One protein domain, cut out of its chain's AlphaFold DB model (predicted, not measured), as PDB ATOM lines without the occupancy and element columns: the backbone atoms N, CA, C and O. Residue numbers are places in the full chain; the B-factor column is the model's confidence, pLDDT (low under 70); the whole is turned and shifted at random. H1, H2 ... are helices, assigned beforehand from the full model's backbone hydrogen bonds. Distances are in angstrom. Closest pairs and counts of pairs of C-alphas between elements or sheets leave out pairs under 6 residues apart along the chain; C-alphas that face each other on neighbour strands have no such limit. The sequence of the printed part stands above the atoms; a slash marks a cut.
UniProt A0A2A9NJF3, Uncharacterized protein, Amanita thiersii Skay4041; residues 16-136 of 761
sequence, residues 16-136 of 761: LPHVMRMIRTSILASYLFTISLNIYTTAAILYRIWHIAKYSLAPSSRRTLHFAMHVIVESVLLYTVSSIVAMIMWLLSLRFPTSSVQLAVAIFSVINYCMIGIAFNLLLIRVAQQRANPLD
ATOM      1  N   LEU A  16     118.328  71.521 317.552       89.25
ATOM      2  CA  LEU A  16     119.401  71.926 316.637       89.25
ATOM      3  C   LEU A  16     120.780  72.153 317.314       89.25
ATOM      4  O   LEU A  16     121.768  71.604 316.814       89.25
ATOM      5  N   PRO A  17     120.913  72.873 318.455       90.38
ATOM      6  CA  PRO A  17     122.221  73.077 319.089       90.38
ATOM      7  C   PRO A  17     122.817  71.803 319.712       90.38
ATOM      8  O   PRO A  17     124.041  71.680 319.778       90.38
ATOM      9  N   HIS A  18     121.992  70.843 320.142       91.31
ATOM     10  CA  HIS A  18     122.469  69.556 320.660       91.31
ATOM     11  C   HIS A  18     122.946  68.654 319.520       91.31
ATOM     12  O   HIS A  18     124.056  68.126 319.584       91.31
ATOM     13  N   VAL A  19     122.165  68.560 318.439       88.62
ATOM     14  CA  VAL A  19     122.533  67.816 317.222       88.62
ATOM     15  C   VAL A  19     123.847  68.350 316.637       88.62
ATOM     16  O   VAL A  19     124.774  67.577 316.399       88.62
ATOM     17  N   MET A  20     123.999  69.673 316.519       87.06
ATOM     18  CA  MET A  20     125.237  70.292 316.022       87.06
ATOM     19  C   MET A  20     126.456  70.062 316.929       87.06
ATOM     20  O   MET A  20     127.575  69.972 316.422       87.06
ATOM     21  N   ARG A  21     126.279  69.928 318.253       91.31
ATOM     22  CA  ARG A  21     127.370  69.514 319.156       91.31
ATOM     23  C   ARG A  21     127.757  68.053 318.920       91.31
ATOM     24  O   ARG A  21     128.940  67.790 318.729       91.31
ATOM     25  N   MET A  22     126.781  67.142 318.854       91.62
ATOM     26  CA  MET A  22     127.021  65.706 318.638       91.62
ATOM     27  C   MET A  22     127.689  65.411 317.286       91.62
ATOM     28  O   MET A  22     128.620  64.609 317.222       91.62
ATOM     29  N   ILE A  23     127.283  66.103 316.215       89.56
ATOM     30  CA  ILE A  23     127.926  65.997 314.894       89.56
ATOM     31  C   ILE A  23     129.395  66.437 314.971       89.56
ATOM     32  O   ILE A  23     130.274  65.737 314.470       89.56
ATOM     33  N   ARG A  24     129.692  67.557 315.645       91.00
ATOM     34  CA  ARG A  24     131.073  68.042 315.815       91.00
ATOM     35  C   ARG A  24     131.924  67.071 316.637       91.00
ATOM     36  O   ARG A  24     133.029  66.748 316.215       91.00
ATOM     37  N   THR A  25     131.429  66.562 317.766       91.56
ATOM     38  CA  THR A  25     132.188  65.581 318.564       91.56
ATOM     39  C   THR A  25     132.402  64.268 317.810       91.56
ATOM     40  O   THR A  25     133.486  63.701 317.904       91.56
ATOM     41  N   SER A  26     131.426  63.825 317.010       93.56
ATOM     42  CA  SER A  26     131.544  62.632 316.158       93.56
ATOM     43  C   SER A  26     132.614  62.789 315.067       93.56
ATOM     44  O   SER A  26     133.482  61.927 314.932       93.56
ATOM     45  N   ILE A  27     132.631  63.920 314.348       90.12
ATOM     46  CA  ILE A  27     133.652  64.202 313.320       90.12
ATOM     47  C   ILE A  27     135.053  64.309 313.944       90.12
ATOM     48  O   ILE A  27     136.012  63.766 313.400       90.12
ATOM     49  N   LEU A  28     135.192  64.963 315.103       92.06
ATOM     50  CA  LEU A  28     136.482  65.034 315.793       92.06
ATOM     51  C   LEU A  28     136.963  63.641 316.234       92.06
ATOM     52  O   LEU A  28     138.125  63.296 316.017       92.06
ATOM     53  N   ALA A  29     136.069  62.827 316.798       94.25
ATOM     54  CA  ALA A  29     136.376  61.456 317.192       94.25
ATOM     55  C   ALA A  29     136.792  60.589 315.989       94.25
ATOM     56  O   ALA A  29     137.772  59.852 316.094       94.25
ATOM     57  N   SER A  30     136.129  60.708 314.832       92.31
ATOM     58  CA  SER A  30     136.477  59.916 313.645       92.31
ATOM     59  C   SER A  30     137.818  60.321 313.020       92.31
ATOM     60  O   SER A  30     138.574  59.438 312.607       92.31
ATOM     61  N   TYR A  31     138.179  61.611 313.020       93.12
ATOM     62  CA  TYR A  31     139.526  62.054 312.635       93.12
ATOM     63  C   TYR A  31     140.595  61.526 313.599       93.12
ATOM     64  O   TYR A  31     141.569  60.919 313.147       93.12
ATOM     65  N   LEU A  32     140.408  61.691 314.915       94.12
ATOM     66  CA  LEU A  32     141.365  61.218 315.924       94.12
ATOM     67  C   LEU A  32     141.542  59.693 315.878       94.12
ATOM     68  O   LEU A  32     142.671  59.206 315.931       94.12
ATOM     69  N   PHE A  33     140.453  58.941 315.710       96.44
ATOM     70  CA  PHE A  33     140.482  57.485 315.563       96.44
ATOM     71  C   PHE A  33     141.189  57.054 314.271       96.44
ATOM     72  O   PHE A  33     142.047  56.177 314.313       96.44
ATOM     73  N   THR A  34     140.922  57.726 313.144       92.25
ATOM     74  CA  THR A  34     141.599  57.452 311.862       92.25
ATOM     75  C   THR A  34     143.107  57.711 311.958       92.25
ATOM     76  O   THR A  34     143.903  56.865 311.555       92.25
ATOM     77  N   ILE A  35     143.522  58.846 312.534       94.12
ATOM     78  CA  ILE A  35     144.942  59.181 312.735       94.12
ATOM     79  C   ILE A  35     145.607  58.152 313.664       94.12
ATOM     80  O   ILE A  35     146.687  57.652 313.346       94.12
ATOM     81  N   SER A  36     144.939  57.777 314.758       95.50
ATOM     82  CA  SER A  36     145.445  56.791 315.723       95.50
ATOM     83  C   SER A  36     145.598  55.399 315.104       95.50
ATOM     84  O   SER A  36     146.651  54.782 315.258       95.50
ATOM     85  N   LEU A  37     144.604  54.925 314.340       94.19
ATOM     86  CA  LEU A  37     144.682  53.655 313.612       94.19
ATOM     87  C   LEU A  37     145.799  53.659 312.567       94.19
ATOM     88  O   LEU A  37     146.555  52.692 312.497       94.19
ATOM     89  N   ASN A  38     145.946  54.731 311.782       91.44
ATOM     90  CA  ASN A  38     147.013  54.843 310.783       91.44
ATOM     91  C   ASN A  38     148.403  54.741 311.433       91.44
ATOM     92  O   ASN A  38     149.269  54.020 310.932       91.44
ATOM     93  N   ILE A  39     148.612  55.428 312.563       94.31
ATOM     94  CA  ILE A  39     149.873  55.383 313.317       94.31
ATOM     95  C   ILE A  39     150.093  53.989 313.921       94.31
ATOM     96  O   ILE A  39     151.164  53.411 313.736       94.31
ATOM     97  N   TYR A  40     149.085  53.419 314.589       96.75
ATOM     98  CA  TYR A  40     149.176  52.116 315.253       96.75
ATOM     99  C   TYR A  40     149.425  50.964 314.272       96.75
ATOM    100  O   TYR A  40     150.378  50.205 314.439       96.75
ATOM    101  N   THR A  41     148.613  50.852 313.216       93.81
ATOM    102  CA  THR A  41     148.766  49.799 312.195       93.81
ATOM    103  C   THR A  41     150.126  49.882 311.511       93.81
ATOM    104  O   THR A  41     150.778  48.860 311.306       93.81
ATOM    105  N   THR A  42     150.611  51.093 311.239       92.88
ATOM    106  CA  THR A  42     151.929  51.307 310.633       92.88
ATOM    107  C   THR A  42     153.053  50.943 311.591       92.88
ATOM    108  O   THR A  42     153.961  50.215 311.197       92.88
ATOM    109  N   ALA A  43     152.979  51.351 312.861       93.56
ATOM    110  CA  ALA A  43     153.936  50.928 313.881       93.56
ATOM    111  C   ALA A  43     153.970  49.394 314.029       93.56
ATOM    112  O   ALA A  43     155.054  48.813 314.059       93.56
ATOM    113  N   ALA A  44     152.811  48.728 314.028       95.25
ATOM    114  CA  ALA A  44     152.703  47.271 314.106       95.25
ATOM    115  C   ALA A  44     153.281  46.559 312.864       95.25
ATOM    116  O   ALA A  44     154.038  45.594 313.003       95.25
ATOM    117  N   ILE A  45     152.992  47.050 311.653       91.88
ATOM    118  CA  ILE A  45     153.553  46.526 310.394       91.88
ATOM    119  C   ILE A  45     155.078  46.691 310.377       91.88
ATOM    120  O   ILE A  45     155.802  45.730 310.107       91.88
ATOM    121  N   LEU A  46     155.579  47.883 310.712       92.31
ATOM    122  CA  LEU A  46     157.011  48.180 310.762       92.31
ATOM    123  C   LEU A  46     157.725  47.343 311.830       92.31
ATOM    124  O   LEU A  46     158.797  46.807 311.551       92.31
ATOM    125  N   TYR A  47     157.117  47.168 313.007       93.94
ATOM    126  CA  TYR A  47     157.630  46.292 314.059       93.94
ATOM    127  C   TYR A  47     157.698  44.834 313.592       93.94
ATOM    128  O   TYR A  47     158.747  44.209 313.732       93.94
ATOM    129  N   ARG A  48     156.639  44.299 312.964       93.62
ATOM    130  CA  ARG A  48     156.615  42.913 312.457       93.62
ATOM    131  C   ARG A  48     157.671  42.684 311.369       93.62
ATOM    132  O   ARG A  48     158.386  41.685 311.418       93.62
ATOM    133  N   ILE A  49     157.823  43.628 310.435       89.06
ATOM    134  CA  ILE A  49     158.856  43.599 309.383       89.06
ATOM    135  C   ILE A  49     160.266  43.659 309.995       89.06
ATOM    136  O   ILE A  49     161.123  42.844 309.651       89.06
ATOM    137  N   TRP A  50     160.510  44.584 310.928       90.44
ATOM    138  CA  TRP A  50     161.795  44.731 311.622       90.44
ATOM    139  C   TRP A  50     162.148  43.504 312.474       90.44
ATOM    140  O   TRP A  50     163.298  43.060 312.472       90.44
ATOM    141  N   HIS A  51     161.156  42.924 313.154       92.62
ATOM    142  CA  HIS A  51     161.299  41.706 313.941       92.62
ATOM    143  C   HIS A  51     161.784  40.558 313.050       92.62
ATOM    144  O   HIS A  51     162.850  40.006 313.307       92.62
ATOM    145  N   ILE A  52     161.095  40.277 311.937       89.75
ATOM    146  CA  ILE A  52     161.504  39.245 310.965       89.75
ATOM    147  C   ILE A  52     162.922  39.523 310.422       89.75
ATOM    148  O   ILE A  52     163.775  38.631 310.422       89.75
ATOM    149  N   ALA A  53     163.226  40.776 310.061       87.19
ATOM    150  CA  ALA A  53     164.542  41.193 309.563       87.19
ATOM    151  C   ALA A  53     165.703  40.945 310.543       87.19
ATOM    152  O   ALA A  53     166.859  40.801 310.122       87.19
ATOM    153  N   LYS A  54     165.414  40.917 311.850       90.31
ATOM    154  CA  LYS A  54     166.390  40.657 312.915       90.31
ATOM    155  C   LYS A  54     166.873  39.203 312.881       90.31
ATOM    156  O   LYS A  54     168.081  38.983 312.995       90.31
ATOM    157  N   TYR A  55     165.960  38.252 312.655       90.31
ATOM    158  CA  TYR A  55     166.255  36.816 312.530       90.31
ATOM    159  C   TYR A  55     166.793  36.440 311.143       90.31
ATOM    160  O   TYR A  55     167.586  35.509 311.027       90.31
ATOM    161  N   SER A  56     166.449  37.192 310.090       85.88
ATOM    162  CA  SER A  56     167.075  37.033 308.771       85.88
ATOM    163  C   SER A  56     168.580  37.357 308.824       85.88
ATOM    164  O   SER A  56     169.005  38.520 308.818       85.88
ATOM    165  N   LEU A  57     169.409  36.310 308.868       70.50
ATOM    166  CA  LEU A  57     170.875  36.403 308.929       70.50
ATOM    167  C   LEU A  57     171.514  36.905 307.619       70.50
ATOM    168  O   LEU A  57     172.627  37.430 307.646       70.50
ATOM    169  N   ALA A  58     170.816  36.794 306.483       84.12
ATOM    170  CA  ALA A  58     171.317  37.194 305.168       84.12
ATOM    171  C   ALA A  58     171.562  38.723 305.070       84.12
ATOM    172  O   ALA A  58     170.615  39.511 305.164       84.12
ATOM    173  N   PRO A  59     172.809  39.187 304.835       78.25
ATOM    174  CA  PRO A  59     173.133  40.617 304.836       78.25
ATOM    175  C   PRO A  59     172.683  41.375 303.574       78.25
ATOM    176  O   PRO A  59     172.676  42.606 303.589       78.25
ATOM    177  N   SER A  60     172.314  40.670 302.499       78.62
ATOM    178  CA  SER A  60     171.741  41.236 301.267       78.62
ATOM    179  C   SER A  60     170.312  41.742 301.494       78.62
ATOM    180  O   SER A  60     170.061  42.942 301.368       78.62
ATOM    181  N   SER A  61     169.419  40.845 301.928       78.00
ATOM    182  CA  SER A  61     167.985  41.090 302.170       78.00
ATOM    183  C   SER A  61     167.721  42.333 303.033       78.00
ATOM    184  O   SER A  61     166.816  43.119 302.748       78.00
ATOM    185  N   ARG A  62     168.585  42.602 304.023       83.19
ATOM    186  CA  ARG A  62     168.488  43.784 304.901       83.19
ATOM    187  C   ARG A  62     168.467  45.123 304.154       83.19
ATOM    188  O   ARG A  62     167.890  46.072 304.677       83.19
ATOM    189  N   ARG A  63     169.055  45.229 302.954       81.75
ATOM    190  CA  ARG A  63     168.968  46.450 302.125       81.75
ATOM    191  C   ARG A  63     167.588  46.601 301.490       81.75
ATOM    192  O   ARG A  63     166.971  47.651 301.639       81.75
ATOM    193  N   THR A  64     167.101  45.548 300.835       80.69
ATOM    194  CA  THR A  64     165.779  45.505 300.194       80.69
ATOM    195  C   THR A  64     164.670  45.741 301.219       80.69
ATOM    196  O   THR A  64     163.766  46.539 300.982       80.69
ATOM    197  N   LEU A  65     164.791  45.140 302.405       84.56
ATOM    198  CA  LEU A  65     163.849  45.319 303.506       84.56
ATOM    199  C   LEU A  65     163.905  46.730 304.112       84.56
ATOM    200  O   LEU A  65     162.854  47.312 304.358       84.56
ATOM    201  N   HIS A  66     165.088  47.328 304.302       84.31
ATOM    202  CA  HIS A  66     165.184  48.722 304.763       84.31
ATOM    203  C   HIS A  66     164.605  49.706 303.732       84.31
ATOM    204  O   HIS A  66     163.984  50.700 304.110       84.31
ATOM    205  N   PHE A  67     164.766  49.434 302.434       84.62
ATOM    206  CA  PHE A  67     164.119  50.211 301.376       84.62
ATOM    207  C   PHE A  67     162.590  50.057 301.422       84.62
ATOM    208  O   PHE A  67     161.887  51.062 301.430       84.62
ATOM    209  N   ALA A  68     162.074  48.827 301.551       83.62
ATOM    210  CA  ALA A  68     160.643  48.555 301.719       83.62
ATOM    211  C   ALA A  68     160.049  49.256 302.956       83.62
ATOM    212  O   ALA A  68     158.985  49.868 302.879       83.62
ATOM    213  N   MET A  69     160.765  49.213 304.081       86.88
ATOM    214  CA  MET A  69     160.385  49.864 305.335       86.88
ATOM    215  C   MET A  69     160.281  51.388 305.167       86.88
ATOM    216  O   MET A  69     159.262  51.970 305.529       86.88
ATOM    217  N   HIS A  70     161.289  52.025 304.556       87.75
ATOM    218  CA  HIS A  70     161.282  53.465 304.260       87.75
ATOM    219  C   HIS A  70     160.125  53.852 303.327       87.75
ATOM    220  O   HIS A  70     159.401  54.812 303.577       87.75
ATOM    221  N   VAL A  71     159.906  53.041 302.289       86.25
ATOM    222  CA  VAL A  71     158.809  53.179 301.325       86.25
ATOM    223  C   VAL A  71     157.434  53.196 301.999       86.25
ATOM    224  O   VAL A  71     156.592  54.013 301.618       86.25
ATOM    225  N   ILE A  72     157.211  52.318 302.981       89.25
ATOM    226  CA  ILE A  72     155.959  52.248 303.745       89.25
ATOM    227  C   ILE A  72     155.828  53.490 304.635       89.25
ATOM    228  O   ILE A  72     154.809  54.178 304.551       89.25
ATOM    229  N   VAL A  73     156.873  53.827 305.408       91.12
ATOM    230  CA  VAL A  73     156.904  55.016 306.285       91.12
ATOM    231  C   VAL A  73     156.528  56.286 305.521       91.12
ATOM    232  O   VAL A  73     155.621  56.991 305.953       91.12
ATOM    233  N   GLU A  74     157.160  56.557 304.374       89.75
ATOM    234  CA  GLU A  74     156.838  57.718 303.528       89.75
ATOM    235  C   GLU A  74     155.354  57.770 303.142       89.75
ATOM    236  O   GLU A  74     154.701  58.799 303.310       89.75
ATOM    237  N   SER A  75     154.822  56.662 302.607       91.25
ATOM    238  CA  SER A  75     153.454  56.621 302.072       91.25
ATOM    239  C   SER A  75     152.392  56.870 303.142       91.25
ATOM    240  O   SER A  75     151.412  57.567 302.876       91.25
ATOM    241  N   VAL A  76     152.604  56.367 304.362       90.31
ATOM    242  CA  VAL A  76     151.689  56.619 305.480       90.31
ATOM    243  C   VAL A  76     151.900  58.012 306.057       90.31
ATOM    244  O   VAL A  76     150.914  58.690 306.335       90.31
ATOM    245  N   LEU A  77     153.149  58.471 306.203       91.44
ATOM    246  CA  LEU A  77     153.456  59.798 306.742       91.44
ATOM    247  C   LEU A  77     152.791  60.909 305.920       91.44
ATOM    248  O   LEU A  77     152.237  61.845 306.488       91.44
ATOM    249  N   LEU A  78     152.772  60.780 304.591       90.75
ATOM    250  CA  LEU A  78     152.058  61.712 303.714       90.75
ATOM    251  C   LEU A  78     150.544  61.748 304.001       90.75
ATOM    252  O   LEU A  78     149.958  62.830 304.015       90.75
ATOM    253  N   TYR A  79     149.920  60.595 304.270       92.69
ATOM    254  CA  TYR A  79     148.483  60.496 304.555       92.69
ATOM    255  C   TYR A  79     148.107  60.910 305.991       92.69
ATOM    256  O   TYR A  79     147.053  61.516 306.215       92.69
ATOM    257  N   THR A  80     148.961  60.641 306.986       94.12
ATOM    258  CA  THR A  80     148.743  61.137 308.354       94.12
ATOM    259  C   THR A  80     148.933  62.647 308.423       94.12
ATOM    260  O   THR A  80     148.092  63.314 309.020       94.12
ATOM    261  N   VAL A  81     149.940  63.210 307.744       94.44
ATOM    262  CA  VAL A  81     150.125  64.668 307.640       94.44
ATOM    263  C   VAL A  81     148.936  65.330 306.935       94.44
ATOM    264  O   VAL A  81     148.394  66.294 307.475       94.44
ATOM    265  N   SER A  82     148.454  64.804 305.801       95.50
ATOM    266  CA  SER A  82     147.267  65.377 305.140       95.50
ATOM    267  C   SER A  82     146.002  65.272 306.003       95.50
ATOM    268  O   SER A  82     145.193  66.202 306.020       95.50
ATOM    269  N   SER A  83     145.859  64.197 306.788       95.00
ATOM    270  CA  SER A  83     144.736  64.019 307.720       95.00
ATOM    271  C   SER A  83     144.811  64.966 308.921       95.00
ATOM    272  O   SER A  83     143.787  65.512 309.329       95.00
ATOM    273  N   ILE A  84     146.010  65.215 309.457       95.38
ATOM    274  CA  ILE A  84     146.249  66.188 310.535       95.38
ATOM    275  C   ILE A  84     145.956  67.612 310.043       95.38
ATOM    276  O   ILE A  84     145.247  68.349 310.725       95.38
ATOM    277  N   VAL A  85     146.416  67.991 308.844       95.44
ATOM    278  CA  VAL A  85     146.103  69.305 308.252       95.44
ATOM    279  C   VAL A  85     144.596  69.456 308.020       95.44
ATOM    280  O   VAL A  85     144.028  70.479 308.398       95.44
ATOM    281  N   ALA A  86     143.914  68.435 307.488       94.12
ATOM    282  CA  ALA A  86     142.458  68.467 307.321       94.12
ATOM    283  C   ALA A  86     141.714  68.627 308.664       94.12
ATOM    284  O   ALA A  86     140.781  69.428 308.751       94.12
ATOM    285  N   MET A  87     142.158  67.934 309.720       95.25
ATOM    286  CA  MET A  87     141.617  68.075 311.077       95.25
ATOM    287  C   MET A  87     141.842  69.488 311.644       95.25
ATOM    288  O   MET A  87     140.909  70.083 312.181       95.25
ATOM    289  N   ILE A  88     143.045  70.057 311.493       95.56
ATOM    290  CA  ILE A  88     143.369  71.421 311.951       95.56
ATOM    291  C   ILE A  88     142.518  72.461 311.213       95.56
ATOM    292  O   ILE A  88     141.914  73.321 311.851       95.56
ATOM    293  N   MET A  89     142.400  72.362 309.887       95.69
ATOM    294  CA  MET A  89     141.568  73.279 309.097       95.69
ATOM    295  C   MET A  89     140.087  73.184 309.488       95.69
ATOM    296  O   MET A  89     139.405  74.206 309.595       95.69
ATOM    297  N   TRP A  90     139.590  71.977 309.770       95.06
ATOM    298  CA  TRP A  90     138.230  71.777 310.270       95.06
ATOM    299  C   TRP A  90     138.027  72.396 311.668       95.06
ATOM    300  O   TRP A  90     137.035  73.094 311.886       95.06
ATOM    301  N   LEU A  91     138.991  72.248 312.584       94.81
ATOM    302  CA  LEU A  91     138.981  72.913 313.898       94.81
ATOM    303  C   LEU A  91     139.019  74.449 313.779       94.81
ATOM    304  O   LEU A  91     138.290  75.138 314.497       94.81
ATOM    305  N   LEU A  92     139.799  75.001 312.842       95.00
ATOM    306  CA  LEU A  92     139.820  76.441 312.555       95.00
ATOM    307  C   LEU A  92     138.460  76.946 312.045       95.00
ATOM    308  O   LEU A  92     138.023  78.020 312.455       95.00
ATOM    309  N   SER A  93     137.742  76.150 311.247       94.94
ATOM    310  CA  SER A  93     136.372  76.457 310.798       94.94
ATOM    311  C   SER A  93     135.353  76.493 311.945       94.94
ATOM    312  O   SER A  93     134.436  77.316 311.934       94.94
ATOM    313  N   LEU A  94     135.544  75.683 312.997       92.44
ATOM    314  CA  LEU A  94     134.739  75.797 314.221       92.44
ATOM    315  C   LEU A  94     134.997  77.107 314.984       92.44
ATOM    316  O   LEU A  94     134.092  77.593 315.666       92.44
ATOM    317  N   ARG A  95     136.216  77.659 314.899       96.12
ATOM    318  CA  ARG A  95     136.613  78.885 315.610       96.12
ATOM    319  C   ARG A  95     136.282  80.164 314.837       96.12
ATOM    320  O   ARG A  95     135.939  81.162 315.476       96.12
ATOM    321  N   PHE A  96     136.385  80.117 313.508       95.62
ATOM    322  CA  PHE A  96     136.248  81.247 312.586       95.62
ATOM    323  C   PHE A  96     135.348  80.866 311.391       95.62
ATOM    324  O   PHE A  96     135.859  80.498 310.329       95.62
ATOM    325  N   PRO A  97     134.009  80.961 311.530       93.81
ATOM    326  CA  PRO A  97     133.045  80.556 310.501       93.81
ATOM    327  C   PRO A  97     132.956  81.586 309.356       93.81
ATOM    328  O   PRO A  97     131.927  82.218 309.135       93.81
ATOM    329  N   THR A  98     134.058  81.766 308.631       96.44
ATOM    330  CA  THR A  98     134.163  82.634 307.451       96.44
ATOM    331  C   THR A  98     134.106  81.804 306.169       96.44
ATOM    332  O   THR A  98     134.578  80.665 306.133       96.44
ATOM    333  N   SER A  99     133.566  82.374 305.090       95.12
ATOM    334  CA  SER A  99     133.418  81.676 303.803       95.12
ATOM    335  C   SER A  99     134.757  81.212 303.214       95.12
ATOM    336  O   SER A  99     134.821  80.162 302.581       95.12
ATOM    337  N   SER A 100     135.846  81.949 303.466       94.94
ATOM    338  CA  SER A 100     137.204  81.573 303.051       94.94
ATOM    339  C   SER A 100     137.721  80.336 303.793       94.94
ATOM    340  O   SER A 100     138.278  79.439 303.161       94.94
ATOM    341  N   VAL A 101     137.491  80.233 305.107       93.75
ATOM    342  CA  VAL A 101     137.870  79.045 305.893       93.75
ATOM    343  C   VAL A 101     137.000  77.837 305.524       93.75
ATOM    344  O   VAL A 101     137.518  76.726 305.430       93.75
ATOM    345  N   GLN A 102     135.709  78.032 305.227       92.94
ATOM    346  CA  GLN A 102     134.849  76.954 304.717       92.94
ATOM    347  C   GLN A 102     135.327  76.428 303.352       92.94
ATOM    348  O   GLN A 102     135.450  75.214 303.178       92.94
ATOM    349  N   LEU A 103     135.674  77.321 302.416       94.12
ATOM    350  CA  LEU A 103     136.265  76.948 301.126       94.12
ATOM    351  C   LEU A 103     137.594  76.198 301.309       94.12
ATOM    352  O   LEU A 103     137.816  75.168 300.670       94.12
ATOM    353  N   ALA A 104     138.456  76.661 302.217       93.75
ATOM    354  CA  ALA A 104     139.718  75.992 302.512       93.75
ATOM    355  C   ALA A 104     139.503  74.581 303.092       93.75
ATOM    356  O   ALA A 104     140.163  73.639 302.654       93.75
ATOM    357  N   VAL A 105     138.544  74.390 304.009       93.75
ATOM    358  CA  VAL A 105     138.175  73.052 304.515       93.75
ATOM    359  C   VAL A 105     137.652  72.148 303.401       93.75
ATOM    360  O   VAL A 105     138.031  70.977 303.356       93.75
ATOM    361  N   ALA A 106     136.829  72.666 302.483       91.88
ATOM    362  CA  ALA A 106     136.369  71.894 301.331       91.88
ATOM    363  C   ALA A 106     137.563  71.404 300.489       91.88
ATOM    364  O   ALA A 106     137.700  70.197 300.279       91.88
ATOM    365  N   ILE A 107     138.480  72.309 300.120       94.50
ATOM    366  CA  ILE A 107     139.698  71.996 299.355       94.50
ATOM    367  C   ILE A 107     140.566  70.954 300.081       94.50
ATOM    368  O   ILE A 107     140.879  69.912 299.503       94.50
ATOM    369  N   PHE A 108     140.905  71.167 301.356       94.12
ATOM    370  CA  PHE A 108     141.725  70.214 302.118       94.12
ATOM    371  C   PHE A 108     141.031  68.860 302.338       94.12
ATOM    372  O   PHE A 108     141.711  67.833 302.376       94.12
ATOM    373  N   SER A 109     139.696  68.814 302.416       91.56
ATOM    374  CA  SER A 109     138.956  67.545 302.493       91.56
ATOM    375  C   SER A 109     139.008  66.743 301.186       91.56
ATOM    376  O   SER A 109     139.153  65.521 301.234       91.56
ATOM    377  N   VAL A 110     138.977  67.417 300.026       94.12
ATOM    378  CA  VAL A 110     139.166  66.784 298.709       94.12
ATOM    379  C   VAL A 110     140.606  66.294 298.557       94.12
ATOM    380  O   VAL A 110     140.811  65.139 298.188       94.12
ATOM    381  N   ILE A 111     141.598  67.113 298.926       94.06
ATOM    382  CA  ILE A 111     143.013  66.712 298.918       94.06
ATOM    383  C   ILE A 111     143.217  65.465 299.788       94.06
ATOM    384  O   ILE A 111     143.750  64.471 299.299       94.06
ATOM    385  N   ASN A 112     142.747  65.463 301.041       93.62
ATOM    386  CA  ASN A 112     142.935  64.316 301.935       93.62
ATOM    387  C   ASN A 112     142.227  63.042 301.438       93.62
ATOM    388  O   ASN A 112     142.732  61.942 301.646       93.62
ATOM    389  N   TYR A 113     141.091  63.176 300.745       91.69
ATOM    390  CA  TYR A 113     140.422  62.049 300.094       91.69
ATOM    391  C   TYR A 113     141.251  61.489 298.923       91.69
ATOM    392  O   TYR A 113     141.489  60.283 298.856       91.69
ATOM    393  N   CYS A 114     141.769  62.352 298.042       93.81
ATOM    394  CA  CYS A 114     142.642  61.939 296.939       93.81
ATOM    395  C   CYS A 114     143.972  61.328 297.422       93.81
ATOM    396  O   CYS A 114     144.479  60.397 296.791       93.81
ATOM    397  N   MET A 115     144.510  61.787 298.559       93.50
ATOM    398  CA  MET A 115     145.745  61.251 299.148       93.50
ATOM    399  C   MET A 115     145.663  59.758 299.490       93.50
ATOM    400  O   MET A 115     146.682  59.079 299.390       93.50
ATOM    401  N   ILE A 116     144.476  59.218 299.798       90.12
ATOM    402  CA  ILE A 116     144.274  57.774 300.020       90.12
ATOM    403  C   ILE A 116     144.635  56.984 298.752       90.12
ATOM    404  O   ILE A 116     145.433  56.047 298.799       90.12
ATOM    405  N   GLY A 117     144.094  57.398 297.601       90.25
ATOM    406  CA  GLY A 117     144.373  56.766 296.309       90.25
ATOM    407  C   GLY A 117     145.825  56.951 295.861       90.25
ATOM    408  O   GLY A 117     146.433  56.020 295.337       90.25
ATOM    409  N   ILE A 118     146.415  58.124 296.119       91.62
ATOM    410  CA  ILE A 118     147.825  58.404 295.802       91.62
ATOM    411  C   ILE A 118     148.758  57.519 296.644       91.62
ATOM    412  O   ILE A 118     149.647  56.877 296.085       91.62
ATOM    413  N   ALA A 119     148.541  57.423 297.960       87.81
ATOM    414  CA  ALA A 119     149.342  56.580 298.849       87.81
ATOM    415  C   ALA A 119     149.239  55.089 298.478       87.81
ATOM    416  O   ALA A 119     150.259  54.400 298.403       87.81
ATOM    417  N   PHE A 120     148.031  54.608 298.163       87.38
ATOM    418  CA  PHE A 120     147.809  53.235 297.701       87.38
ATOM    419  C   PHE A 120     148.508  52.946 296.360       87.38
ATOM    420  O   PHE A 120     149.208  51.941 296.233       87.38
ATOM    421  N   ASN A 121     148.402  53.851 295.383       90.50
ATOM    422  CA  ASN A 121     149.077  53.707 294.091       90.50
ATOM    423  C   ASN A 121     150.608  53.731 294.230       90.50
ATOM    424  O   ASN A 121     151.291  52.930 293.591       90.50
ATOM    425  N   LEU A 122     151.160  54.590 295.096       86.88
ATOM    426  CA  LEU A 122     152.593  54.591 295.412       86.88
ATOM    427  C   LEU A 122     153.036  53.254 296.021       86.88
ATOM    428  O   LEU A 122     154.080  52.730 295.632       86.88
ATOM    429  N   LEU A 123     152.242  52.673 296.925       85.81
ATOM    430  CA  LEU A 123     152.516  51.357 297.506       85.81
ATOM    431  C   LEU A 123     152.493  50.254 296.432       85.81
ATOM    432  O   LEU A 123     153.453  49.487 296.337       85.81
ATOM    433  N   LEU A 124     151.469  50.214 295.571       85.69
ATOM    434  CA  LEU A 124     151.378  49.239 294.473       85.69
ATOM    435  C   LEU A 124     152.550  49.344 293.487       85.69
ATOM    436  O   LEU A 124     153.168  48.327 293.166       85.69
ATOM    437  N   ILE A 125     152.893  50.556 293.036       87.75
ATOM    438  CA  ILE A 125     154.008  50.786 292.101       87.75
ATOM    439  C   ILE A 125     155.329  50.306 292.714       87.75
ATOM    440  O   ILE A 125     156.118  49.644 292.040       87.75
ATOM    441  N   ARG A 126     155.565  50.581 294.001       82.69
ATOM    442  CA  ARG A 126     156.800  50.187 294.696       82.69
ATOM    443  C   ARG A 126     156.868  48.669 294.946       82.69
ATOM    444  O   ARG A 126     157.941  48.086 294.803       82.69
ATOM    445  N   VAL A 127     155.741  48.000 295.214       82.38
ATOM    446  CA  VAL A 127     155.660  46.520 295.273       82.38
ATOM    447  C   VAL A 127     155.891  45.889 293.891       82.38
ATOM    448  O   VAL A 127     156.606  44.891 293.781       82.38
ATOM    449  N   ALA A 128     155.356  46.483 292.821       86.00
ATOM    450  CA  ALA A 128     155.623  46.040 291.452       86.00
ATOM    451  C   ALA A 128     157.109  46.203 291.084       86.00
ATOM    452  O   ALA A 128     157.712  45.271 290.557       86.00
ATOM    453  N   GLN A 129     157.733  47.332 291.442       83.12
ATOM    454  CA  GLN A 129     159.173  47.558 291.270       83.12
ATOM    455  C   GLN A 129     160.026  46.530 292.027       83.12
ATOM    456  O   GLN A 129     161.036  46.079 291.493       83.12
ATOM    457  N   GLN A 130     159.632  46.108 293.235       77.00
ATOM    458  CA  GLN A 130     160.333  45.036 293.955       77.00
ATOM    459  C   GLN A 130     160.267  43.703 293.197       77.00
ATOM    460  O   GLN A 130     161.306  43.084 292.983       77.00
ATOM    461  N   ARG A 131     159.082  43.301 292.714       80.00
ATOM    462  CA  ARG A 131     158.917  42.086 291.888       80.00
ATOM    463  C   ARG A 131     159.656  42.163 290.546       80.00
ATOM    464  O   ARG A 131     160.076  41.136 290.029       80.00
ATOM    465  N   ALA A 132     159.814  43.363 289.991       84.00
ATOM    466  CA  ALA A 132     160.439  43.604 288.692       84.00
ATOM    467  C   ALA A 132     161.975  43.756 288.730       84.00
ATOM    468  O   ALA A 132     162.570  44.015 287.687       84.00
ATOM    469  N   ASN A 133     162.637  43.611 289.886       81.06
ATOM    470  CA  ASN A 133     164.102  43.604 289.969       81.06
ATOM    471  C   ASN A 133     164.646  42.176 289.719       81.06
ATOM    472  O   ASN A 133     164.590  41.345 290.624       81.06
ATOM    473  N   PRO A 134     165.227  41.861 288.541       64.44
ATOM    474  CA  PRO A 134     165.585  40.483 288.181       64.44
ATOM    475  C   PRO A 134     166.836  39.951 288.904       64.44
ATOM    476  O   PRO A 134     167.167  38.774 288.779       64.44
ATOM    477  N   LEU A 135     167.552  40.805 289.642       60.78
ATOM    478  CA  LEU A 135     168.848  40.475 290.238       60.78
ATOM    479  C   LEU A 135     168.743  39.355 291.289       60.78
ATOM    480  O   LEU A 135     169.536  38.417 291.234       60.78
ATOM    481  N   ASP A 136     167.741  39.387 292.174       54.88
ATOM    482  CA  ASP A 136     167.542  38.318 293.167       54.88
ATOM    483  C   ASP A 136     167.076  37.001 292.504       54.88
ATOM    484  O   ASP A 136     167.534  35.923 292.886       54.88
TER     485      ASP A 136
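What this domain is: This is residues 16 to 136 of the 761 residues of an uncharacterized protein of Amanita thiersii Skay4041 (UniProt A0A2A9NJF3). Three long helices run side by side, up and down, as an elongated rod: H2 is in the middle, with H1 packed along one side of it and H3 along another, and H1 and H3 do not meet. The first stretch of H1, residues 16 to 23, sticks out beyond the rest. The printed part has 121 residues, with three named helices in the order H1, H2, H3 and no named strand; its class is all helix. It is loose, with a radius of gyration of the C-alphas of 19.3 A, and spans 63 by 24 by 17 A.

Where its parts are: Find C-alpha 16 at (119.401, 71.926, 316.637); from there H1, residues 16 to 55, runs 58.7 A to C-alpha 55 at (166.255, 36.816, 312.530). H2, residues 61 to 95, then covers 50.9 A. H3, residues 99 to 131, covers 48.6 A and ends at C-alpha 131, at (158.917, 42.086, 291.888).

How they stand to each other: Look first at H1 and H2, a helical hairpin: they touch, closest at the C-alphas of Ile 35 and Thr 80, 6.1 A apart. They run opposite ways at a shallow tilt of 11 degrees. H2 and H3 form a second helical hairpin and touch, closest at the C-alphas of Ser 75 and Ala 119, 5.2 A apart. They run opposite ways at a shallow tilt of 10 degrees. H1 and H3 are apart. O i to N i+4 pairs are within hydrogen-bond range in 35 of 36 cases in H1, 30 of 31 in H2 and 27 of 29 in H3.

The domain as a whole: The C-alphas farthest apart, those of Leu 16 and Leu 135, are 64.3 A apart. The printed part has no cut, and both links are tight. Residues 16 to 23, which belong to H1, and residues 95 to 100 stand free. The mean pLDDT of the printed part is 89.6; look for values under 70 at residues 134 to 136.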